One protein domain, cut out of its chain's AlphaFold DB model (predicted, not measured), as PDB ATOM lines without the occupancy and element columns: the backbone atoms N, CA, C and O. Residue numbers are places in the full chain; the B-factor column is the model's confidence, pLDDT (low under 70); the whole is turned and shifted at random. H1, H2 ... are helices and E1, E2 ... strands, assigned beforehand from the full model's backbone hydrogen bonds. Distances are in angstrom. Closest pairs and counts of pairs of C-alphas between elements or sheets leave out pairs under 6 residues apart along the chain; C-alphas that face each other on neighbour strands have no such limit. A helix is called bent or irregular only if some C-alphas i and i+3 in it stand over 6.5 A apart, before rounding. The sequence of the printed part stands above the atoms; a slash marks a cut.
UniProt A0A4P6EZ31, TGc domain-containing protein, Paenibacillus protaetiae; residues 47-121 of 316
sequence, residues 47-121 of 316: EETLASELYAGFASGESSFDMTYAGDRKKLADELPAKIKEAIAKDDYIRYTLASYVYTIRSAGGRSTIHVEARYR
ATOM      1  N   GLU A  47     145.213 157.500 129.281       59.53
ATOM      2  CA  GLU A  47     144.766 158.643 130.070       59.53
ATOM      3  C   GLU A  47     145.547 158.888 131.370       59.53
ATOM      4  O   GLU A  47     145.741 160.050 131.745       59.53
ATOM      5  N   GLU A  48     145.962 157.834 132.076       64.06
ATOM      6  CA  GLU A  48     146.784 157.927 133.290       64.06
ATOM      7  C   GLU A  48     148.218 158.353 132.929       64.06
ATOM      8  O   GLU A  48     148.837 159.193 133.600       64.06
ATOM      9  N   THR A  49     148.712 157.873 131.787       80.19
ATOM     10  CA  THR A  49     149.999 158.282 131.213       80.19
ATOM     11  C   THR A  49     149.984 159.753 130.783       80.19
ATOM     12  O   THR A  49     150.942 160.480 131.030       80.19
ATOM     13  N   LEU A  50     148.876 160.257 130.222       88.62
ATOM     14  CA  LEU A  50     148.805 161.643 129.738       88.62
ATOM     15  C   LEU A  50     148.962 162.681 130.862       88.62
ATOM     16  O   LEU A  50     149.754 163.615 130.744       88.62
ATOM     17  N   ALA A  51     148.229 162.537 131.971       89.44
ATOM     18  CA  ALA A  51     148.317 163.492 133.082       89.44
ATOM     19  C   ALA A  51     149.672 163.438 133.809       89.44
ATOM     20  O   ALA A  51     150.109 164.443 134.377       89.44
ATOM     21  N   SER A  52     150.333 162.278 133.833       89.81
ATOM     22  CA  SER A  52     151.665 162.127 134.430       89.81
ATOM     23  C   SER A  52     152.771 162.695 133.532       89.81
ATOM     24  O   SER A  52     153.644 163.397 134.041       89.81
ATOM     25  N   GLU A  53     152.693 162.510 132.211       93.19
ATOM     26  CA  GLU A  53     153.606 163.144 131.249       93.19
ATOM     27  C   GLU A  53     153.453 164.671 131.219       93.19
ATOM     28  O   GLU A  53     154.452 165.390 131.228       93.19
ATOM     29  N   LEU A  54     152.218 165.188 131.266       95.62
ATOM     30  CA  LEU A  54     151.953 166.626 131.423       95.62
ATOM     31  C   LEU A  54     152.576 167.176 132.696       95.62
ATOM     32  O   LEU A  54     153.238 168.212 132.653       95.62
ATOM     33  N   TYR A  55     152.411 166.473 133.816       95.88
ATOM     34  CA  TYR A  55     153.037 166.878 135.067       95.88
ATOM     35  C   TYR A  55     154.563 166.897 134.943       95.88
ATOM     36  O   TYR A  55     155.175 167.898 135.302       95.88
ATOM     37  N   ALA A  56     155.178 165.851 134.384       95.69
ATOM     38  CA  ALA A  56     156.624 165.793 134.181       95.69
ATOM     39  C   ALA A  56     157.132 166.936 133.281       95.69
ATOM     40  O   ALA A  56     158.146 167.564 133.595       95.69
ATOM     41  N   GLY A  57     156.392 167.252 132.214       96.81
ATOM     42  CA  GLY A  57     156.658 168.389 131.338       96.81
ATOM     43  C   GLY A  57     156.657 169.712 132.099       96.81
ATOM     44  O   GLY A  57     157.658 170.427 132.087       96.81
ATOM     45  N   PHE A  58     155.595 170.009 132.855       97.12
ATOM     46  CA  PHE A  58     155.535 171.238 133.652       97.12
ATOM     47  C   PHE A  58     156.570 171.275 134.787       97.12
ATOM     48  O   PHE A  58     157.126 172.339 135.068       97.12
ATOM     49  N   ALA A  59     156.850 170.135 135.420       95.62
ATOM     50  CA  ALA A  59     157.803 170.003 136.522       95.62
ATOM     51  C   ALA A  59     159.263 170.164 136.076       95.62
ATOM     52  O   ALA A  59     160.123 170.493 136.897       95.62
ATOM     53  N   SER A  60     159.551 169.966 134.785       95.25
ATOM     54  CA  SER A  60     160.880 170.204 134.212       95.25
ATOM     55  C   SER A  60     161.313 171.676 134.305       95.25
ATOM     56  O   SER A  60     162.511 171.960 134.397       95.25
ATOM     57  N   GLY A  61     160.343 172.601 134.308       94.88
ATOM     58  CA  GLY A  61     160.565 174.046 134.260       94.88
ATOM     59  C   GLY A  61     161.061 174.563 132.904       94.88
ATOM     60  O   GLY A  61     161.489 175.716 132.827       94.88
ATOM     61  N   GLU A  62     161.047 173.735 131.854       95.81
ATOM     62  CA  GLU A  62     161.380 174.153 130.490       95.81
ATOM     63  C   GLU A  62     160.293 175.062 129.907       95.81
ATOM     64  O   GLU A  62     159.102 174.853 130.136       95.81
ATOM     65  N   SER A  63     160.683 176.052 129.098       95.75
ATOM     66  CA  SER A  63     159.724 176.964 128.452       95.75
ATOM     67  C   SER A  63     158.851 176.284 127.397       95.75
ATOM     68  O   SER A  63     157.850 176.855 126.968       95.75
ATOM     69  N   SER A  64     159.228 175.084 126.958       97.12
ATOM     70  CA  SER A  64     158.440 174.269 126.045       97.12
ATOM     71  C   SER A  64     158.779 172.792 126.182       97.12
ATOM     72  O   SER A  64     159.931 172.447 126.444       97.12
ATOM     73  N   PHE A  65     157.805 171.923 125.934       97.31
ATOM     74  CA  PHE A  65     158.012 170.480 125.853       97.31
ATOM     75  C   PHE A  65     157.015 169.832 124.891       97.31
ATOM     76  O   PHE A  65     155.922 170.351 124.649       97.31
ATOM     77  N   ASP A  66     157.404 168.674 124.364       94.94
ATOM     78  CA  ASP A  66     156.599 167.863 123.462       94.94
ATOM     79  C   ASP A  66     156.252 166.524 124.109       94.94
ATOM     80  O   ASP A  66     157.049 165.940 124.843       94.94
ATOM     81  N   MET A  67     155.078 166.002 123.774       92.88
ATOM     82  CA  MET A  67     154.668 164.642 124.116       92.88
ATOM     83  C   MET A  67     153.872 164.016 122.986       92.88
ATOM     84  O   MET A  67     153.340 164.711 122.114       92.88
ATOM     85  N   THR A  68     153.788 162.688 122.992       90.25
ATOM     86  CA  THR A  68     153.047 161.959 121.966       90.25
ATOM     87  C   THR A  68     151.931 161.138 122.578       90.25
ATOM     88  O   THR A  68     152.165 160.304 123.440       90.25
ATOM     89  N   TYR A  69     150.730 161.307 122.045       88.19
ATOM     90  CA  TYR A  69     149.542 160.563 122.420       88.19
ATOM     91  C   TYR A  69     149.142 159.603 121.296       88.19
ATOM     92  O   TYR A  69     148.984 160.005 120.136       88.19
ATOM     93  N   ALA A  70     148.986 158.326 121.641       84.94
ATOM     94  CA  ALA A  70     148.466 157.291 120.757       84.94
ATOM     95  C   ALA A  70     147.038 156.950 121.198       84.94
ATOM     96  O   ALA A  70     146.842 156.205 122.154       84.94
ATOM     97  N   GLY A  71     146.046 157.533 120.529       83.44
ATOM     98  CA  GLY A  71     144.640 157.355 120.874       83.44
ATOM     99  C   GLY A  71     143.720 158.219 120.019       83.44
ATOM    100  O   GLY A  71     144.155 158.860 119.059       83.44
ATOM    101  N   ASP A  72     142.436 158.233 120.378       87.75
ATOM    102  CA  ASP A  72     141.427 158.993 119.646       87.75
ATOM    103  C   ASP A  72     141.688 160.504 119.740       87.75
ATOM    104  O   ASP A  72     141.823 161.086 120.818       87.75
ATOM    105  N   ARG A  73     141.764 161.156 118.576       86.62
ATOM    106  CA  ARG A  73     142.081 162.586 118.476       86.62
ATOM    107  C   ARG A  73     141.002 163.464 119.104       86.62
ATOM    108  O   ARG A  73     141.332 164.507 119.667       86.62
ATOM    109  N   LYS A  74     139.728 163.100 118.943       88.56
ATOM    110  CA  LYS A  74     138.609 163.893 119.453       88.56
ATOM    111  C   LYS A  74     138.583 163.807 120.976       88.56
ATOM    112  O   LYS A  74     138.576 164.843 121.629       88.56
ATOM    113  N   LYS A  75     138.722 162.596 121.516       89.19
ATOM    114  CA  LYS A  75     138.865 162.342 122.949       89.19
ATOM    115  C   LYS A  75     140.027 163.132 123.553       89.19
ATOM    116  O   LYS A  75     139.832 163.835 124.538       89.19
ATOM    117  N   LEU A  76     141.202 163.113 122.913       91.06
ATOM    118  CA  LEU A  76     142.337 163.933 123.347       91.06
ATOM    119  C   LEU A  76     141.974 165.423 123.404       91.06
ATOM    120  O   LEU A  76     142.282 166.087 124.387       91.06
ATOM    121  N   ALA A  77     141.354 165.960 122.351       90.81
ATOM    122  CA  ALA A  77     140.992 167.374 122.305       90.81
ATOM    123  C   ALA A  77     139.989 167.758 123.409       90.81
ATOM    124  O   ALA A  77     140.110 168.845 123.976       90.81
ATOM    125  N   ASP A  78     139.056 166.860 123.732       91.81
ATOM    126  CA  ASP A  78     138.030 167.062 124.757       91.81
ATOM    127  C   ASP A  78     138.612 166.974 126.186       91.81
ATOM    128  O   ASP A  78     138.238 167.754 127.065       91.81
ATOM    129  N   GLU A  79     139.567 166.069 126.428       91.06
ATOM    130  CA  GLU A  79     140.097 165.775 127.770       91.06
ATOM    131  C   GLU A  79     141.367 166.552 128.136       91.06
ATOM    132  O   GLU A  79     141.606 166.824 129.319       91.06
ATOM    133  N   LEU A  80     142.185 166.949 127.153       94.00
ATOM    134  CA  LEU A  80     143.478 167.600 127.388       94.00
ATOM    135  C   LEU A  80     143.391 168.832 128.312       94.00
ATOM    136  O   LEU A  80     144.225 168.932 129.216       94.00
ATOM    137  N   PRO A  81     142.395 169.739 128.196       94.75
ATOM    138  CA  PRO A  81     142.269 170.859 129.130       94.75
ATOM    139  C   PRO A  81     142.111 170.420 130.591       94.75
ATOM    140  O   PRO A  81     142.649 171.061 131.495       94.75
ATOM    141  N   ALA A  82     141.366 169.339 130.843       94.44
ATOM    142  CA  ALA A  82     141.163 168.806 132.186       94.44
ATOM    143  C   ALA A  82     142.433 168.119 132.704       94.44
ATOM    144  O   ALA A  82     142.836 168.368 133.839       94.44
ATOM    145  N   LYS A  83     143.112 167.339 131.855       94.88
ATOM    146  CA  LYS A  83     144.364 166.650 132.204       94.88
ATOM    147  C   LYS A  83     145.511 167.630 132.467       94.88
ATOM    148  O   LYS A  83     146.286 167.415 133.392       94.88
ATOM    149  N   ILE A  84     145.586 168.751 131.738       95.75
ATOM    150  CA  ILE A  84     146.538 169.836 132.037       95.75
ATOM    151  C   ILE A  84     146.257 170.436 133.420       95.75
ATOM    152  O   ILE A  84     147.180 170.613 134.213       95.75
ATOM    153  N   LYS A  85     144.989 170.733 133.738       94.19
ATOM    154  CA  LYS A  85     144.613 171.257 135.062       94.19
ATOM    155  C   LYS A  85     144.959 170.275 136.179       94.19
ATOM    156  O   LYS A  85     145.494 170.697 137.198       94.19
ATOM    157  N   GLU A  86     144.679 168.988 135.978       93.44
ATOM    158  CA  GLU A  86     145.047 167.924 136.914       93.44
ATOM    159  C   GLU A  86     146.567 167.868 137.117       93.44
ATOM    160  O   GLU A  86     147.030 167.873 138.253       93.44
ATOM    161  N   ALA A  87     147.342 167.883 136.030       95.12
ATOM    162  CA  ALA A  87     148.799 167.871 136.071       95.12
ATOM    163  C   ALA A  87     149.371 169.056 136.860       95.12
ATOM    164  O   ALA A  87     150.220 168.863 137.725       95.12
ATOM    165  N   ILE A  88     148.879 170.273 136.612       95.12
ATOM    166  CA  ILE A  88     149.319 171.479 137.330       95.12
ATOM    167  C   ILE A  88     148.922 171.416 138.813       95.12
ATOM    168  O   ILE A  88     149.690 171.843 139.670       95.12
ATOM    169  N   ALA A  89     147.750 170.865 139.139       91.94
ATOM    170  CA  ALA A  89     147.259 170.767 140.514       91.94
ATOM    171  C   ALA A  89     148.003 169.733 141.383       91.94
ATOM    172  O   ALA A  89     147.789 169.707 142.592       91.94
ATOM    173  N   LYS A  90     148.865 168.888 140.797       92.25
ATOM    174  CA  LYS A  90     149.680 167.907 141.540       92.25
ATOM    175  C   LYS A  90     150.790 168.550 142.377       92.25
ATOM    176  O   LYS A  90     151.213 167.948 143.360       92.25
ATOM    177  N   ASP A  91     151.252 169.745 142.011       93.88
ATOM    178  CA  ASP A  91     152.289 170.482 142.742       93.88
ATOM    179  C   ASP A  91     151.908 171.966 142.813       93.88
ATOM    180  O   ASP A  91     151.928 172.688 141.811       93.88
ATOM    181  N   ASP A  92     151.585 172.431 144.021       95.38
ATOM    182  CA  ASP A  92     151.231 173.827 144.261       95.38
ATOM    183  C   ASP A  92     152.350 174.774 143.814       95.38
ATOM    184  O   ASP A  92     152.080 175.842 143.269       95.38
ATOM    185  N   TYR A  93     153.619 174.393 143.951       96.44
ATOM    186  CA  TYR A  93     154.704 175.247 143.489       96.44
ATOM    187  C   TYR A  93     154.626 175.492 141.982       96.44
ATOM    188  O   TYR A  93     154.784 176.632 141.542       96.44
ATOM    189  N   ILE A  94     154.338 174.457 141.184       95.44
ATOM    190  CA  ILE A  94     154.112 174.608 139.737       95.44
ATOM    191  C   ILE A  94     152.894 175.496 139.507       95.44
ATOM    192  O   ILE A  94     152.982 176.466 138.756       95.44
ATOM    193  N   ARG A  95     151.777 175.218 140.190       95.25
ATOM    194  CA  ARG A  95     150.532 175.983 140.058       95.25
ATOM    195  C   ARG A  95     150.719 177.486 140.268       95.25
ATOM    196  O   ARG A  95     150.168 178.264 139.494       95.25
ATOM    197  N   TYR A  96     151.482 177.900 141.279       95.44
ATOM    198  CA  TYR A  96     151.669 179.320 141.610       95.44
ATOM    199  C   TYR A  96     152.853 179.976 140.875       95.44
ATOM    200  O   TYR A  96     152.904 181.206 140.764       95.44
ATOM    201  N   THR A  97     153.798 179.198 140.334       96.50
ATOM    202  CA  THR A  97     154.891 179.740 139.505       96.50
ATOM    203  C   THR A  97     154.563 179.780 138.017       96.50
ATOM    204  O   THR A  97     155.121 180.621 137.313       96.50
ATOM    205  N   LEU A  98     153.649 178.949 137.515       96.94
ATOM    206  CA  LEU A  98     153.210 178.975 136.122       96.94
ATOM    207  C   LEU A  98     152.368 180.235 135.853       96.94
ATOM    208  O   LEU A  98     151.248 180.375 136.335       96.94
ATOM    209  N   ALA A  99     152.905 181.169 135.069       96.00
ATOM    210  CA  ALA A  99     152.233 182.422 134.726       96.00
ATOM    211  C   ALA A  99     151.208 182.239 133.600       96.00
ATOM    212  O   ALA A  99     150.136 182.843 133.619       96.00
ATOM    213  N   SER A 100     151.554 181.433 132.596       96.75
ATOM    214  CA  SER A 100     150.685 181.114 131.463       96.75
ATOM    215  C   SER A 100     151.204 179.889 130.724       96.75
ATOM    216  O   SER A 100     152.406 179.635 130.737       96.75
ATOM    217  N   TYR A 101     150.332 179.203 129.996       97.50
ATOM    218  CA  TYR A 101     150.726 178.183 129.032       97.50
ATOM    219  C   TYR A 101     149.827 178.242 127.797       97.50
ATOM    220  O   TYR A 101     148.694 178.723 127.866       97.50
ATOM    221  N   VAL A 102     150.331 177.738 126.679       97.25
ATOM    222  CA  VAL A 102     149.561 177.452 125.465       97.25
ATOM    223  C   VAL A 102     149.944 176.069 124.963       97.25
ATOM    224  O   VAL A 102     151.034 175.581 125.254       97.25
ATOM    225  N   TYR A 103     149.054 175.419 124.221       96.81
ATOM    226  CA  TYR A 103     149.359 174.132 123.613       96.81
ATOM    227  C   TYR A 103     148.829 174.044 122.186       96.81
ATOM    228  O   TYR A 103     147.847 174.693 121.820       96.81
ATOM    229  N   THR A 104     149.471 173.205 121.381       96.19
ATOM    230  CA  THR A 104     149.011 172.837 120.041       96.19
ATOM    231  C   THR A 104     149.001 171.322 119.894       96.19
ATOM    232  O   THR A 104     149.833 170.631 120.476       96.19
ATOM    233  N   ILE A 105     148.050 170.807 119.116       94.75
ATOM    234  CA  ILE A 105     147.946 169.382 118.798       94.75
ATOM    235  C   ILE A 105     148.160 169.227 117.295       94.75
ATOM    236  O   ILE A 105     147.435 169.823 116.495       94.75
ATOM    237  N   ARG A 106     149.140 168.411 116.906       92.06
ATOM    238  CA  ARG A 106     149.377 168.007 115.516       92.06
ATOM    239  C   ARG A 106     149.158 166.509 115.398       92.06
ATOM    240  O   ARG A 106     149.809 165.749 116.102       92.06
ATOM    241  N   SER A 107     148.267 166.078 114.514       88.50
ATOM    242  CA  SER A 107     147.952 164.655 114.340       88.50
ATOM    243  C   SER A 107     148.419 164.156 112.976       88.50
ATOM    244  O   SER A 107     148.059 164.740 111.957       88.50
ATOM    245  N   ALA A 108     149.186 163.066 112.958       83.38
ATOM    246  CA  ALA A 108     149.656 162.392 111.750       83.38
ATOM    247  C   ALA A 108     149.776 160.880 111.998       83.38
ATOM    248  O   ALA A 108     150.266 160.455 113.042       83.38
ATOM    249  N   GLY A 109     149.323 160.057 111.045       77.12
ATOM    250  CA  GLY A 109     149.516 158.599 111.088       77.12
ATOM    251  C   GLY A 109     148.973 157.908 112.349       77.12
ATOM    252  O   GLY A 109     149.635 157.030 112.891       77.12
ATOM    253  N   GLY A 110     147.810 158.338 112.860       79.50
ATOM    254  CA  GLY A 110     147.195 157.766 114.070       79.50
ATOM    255  C   GLY A 110     147.855 158.177 115.394       79.50
ATOM    256  O   GLY A 110     147.473 157.676 116.448       79.50
ATOM    257  N   ARG A 111     148.827 159.096 115.364       86.81
ATOM    258  CA  ARG A 111     149.475 159.668 116.551       86.81
ATOM    259  C   ARG A 111     149.232 161.168 116.610       86.81
ATOM    260  O   ARG A 111     149.121 161.827 115.575       86.81
ATOM    261  N   SER A 112     149.167 161.707 117.820       91.94
ATOM    262  CA  SER A 112     149.084 163.145 118.060       91.94
ATOM    263  C   SER A 112     150.302 163.616 118.840       91.94
ATOM    264  O   SER A 112     150.601 163.077 119.897       91.94
ATOM    265  N   THR A 113     150.997 164.626 118.333       93.12
ATOM    266  CA  THR A 113     152.032 165.359 119.061       93.12
ATOM    267  C   THR A 113     151.393 166.568 119.721       93.12
ATOM    268  O   THR A 113     150.739 167.372 119.050       93.12
ATOM    269  N   ILE A 114     151.578 166.688 121.030       95.88
ATOM    270  CA  ILE A 114     151.127 167.821 121.830       95.88
ATOM    271  C   ILE A 114     152.372 168.643 122.145       95.88
ATOM    272  O   ILE A 114     153.278 168.148 122.811       95.88
ATOM    273  N   HIS A 115     152.405 169.875 121.652       97.44
ATOM    274  CA  HIS A 115     153.453 170.840 121.964       97.44
ATOM    275  C   HIS A 115     152.906 171.838 122.974       97.44
ATOM    276  O   HIS A 115     151.877 172.462 122.700       97.44
ATOM    277  N   VAL A 116     153.572 171.991 124.113       98.06
ATOM    278  CA  VAL A 116     153.203 172.942 125.165       98.06
ATOM    279  C   VAL A 116     154.286 174.003 125.263       98.06
ATOM    280  O   VAL A 116     155.459 173.669 125.388       98.06
ATOM    281  N   GLU A 117     153.890 175.272 125.270       98.19
ATOM    282  CA  GLU A 117     154.748 176.391 125.660       98.19
ATOM    283  C   GLU A 117     154.281 176.912 127.019       98.19
ATOM    284  O   GLU A 117     153.101 177.216 127.212       98.19
ATOM    285  N   ALA A 118     155.204 177.039 127.965       97.62
ATOM    286  CA  ALA A 118     154.940 177.466 129.328       97.62
ATOM    287  C   ALA A 118     155.795 178.689 129.679       97.62
ATOM    288  O   ALA A 118     156.989 178.763 129.388       97.62
ATOM    289  N   ARG A 119     155.179 179.670 130.339       98.06
ATOM    290  CA  ARG A 119     155.874 180.813 130.932       98.06
ATOM    291  C   ARG A 119     155.766 180.722 132.437       98.06
ATOM    292  O   ARG A 119     154.662 180.664 132.977       98.06
ATOM    293  N   TYR A 120     156.909 180.784 133.098       97.25
ATOM    294  CA  TYR A 120     157.015 180.733 134.546       97.25
ATOM    295  C   TYR A 120     157.439 182.092 135.097       97.25
ATOM    296  O   TYR A 120     158.151 182.852 134.441       97.25
ATOM    297  N   ARG A 121     157.002 182.390 136.319       97.00
ATOM    298  CA  ARG A 121     157.454 183.544 137.108       97.00
ATOM    299  C   ARG A 121     158.882 183.350 137.616       97.00
ATOM    300  O   ARG A 121     159.588 184.331 137.803       97.00
TER     301      ARG A 121
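AT A GLANCE: This is residues 47 to 121 of the 316 residues of the protein "TGc domain-containing protein" of Paenibacillus protaetiae (UniProt A0A4P6EZ31). A long, twisted sheet of three strands has helices H1 and H2 over one face, two layers in all, with short H3 at one end. The hairpin E2 and E3 makes the long axis, and E1 runs along the other side of E3. The printed part has 75 residues with three named helices and three named strands, in the order H1 E1 H2 H3 E2 E3; the sheet runs E1 E3 E2, antiparallel throughout. It is mixed, helices and strands, and compact, with a radius of gyration of the C-alphas of 11.9 A and spans of 36 by 20 by 16 A.

HOW THE PARTS SIT: H1, residues 47 to 59, touches H2, residues 73 to 89, with H2's residues 83 to 88 alone; the closest C-alphas, of Tyr 55 and Ala 87, are 4.5 A apart, at a steep tilt of 49 degrees, the same way. E1, residues 64 to 69, is antiparallel to E3, residues 111 to 120, with N 67 and O 114 3.0 A apart, within hydrogen-bond range. H1 and H2 are on the sheet over E3, at heights of 8.2 A and 8.3 A. H2 and H3, residues 92 to 97, only just touch, only at the corner, with 3 pairs of C-alphas within 8 A, the closest those of Ile 88 and Arg 95, 5.4 A apart. H3 only grazes the sheet. E2, residues 98 to 108, is antiparallel to E3, with N 104 and O 115 2.8 A apart. E1, H2 H3 and E2 form a split strand-helix-strand unit, two strands running the same way with helices between along the chain and E3 between them in the sheet; its crossover is right-handed. Every O i to N i+4 pair is within hydrogen-bond range in H3, 8 of 9 in H1 and 11 of 13 in H2.

IN THESE COORDINATES: H1 begins at C-alpha 47 (144.766, 158.643, 130.070) and is 18.5 A long; E1 is 16.7 A. H2, 24.1 A, is irregular, with C-alphas 78 and 81 7.2 A apart, and has a kink of 46 degrees near residue 80. H3 is 8.4 A, E2 29.7 A and E3 28.7 A, ending at C-alpha 120 (157.015, 180.733, 134.546).

THE WHOLE: The two C-alphas farthest apart, of Tyr 96 and Gly 109, are 37.0 A apart. The printed part has no cut, and the five links are tight. The mean pLDDT of the printed part is 92.2, with residues 47 to 48 under 70.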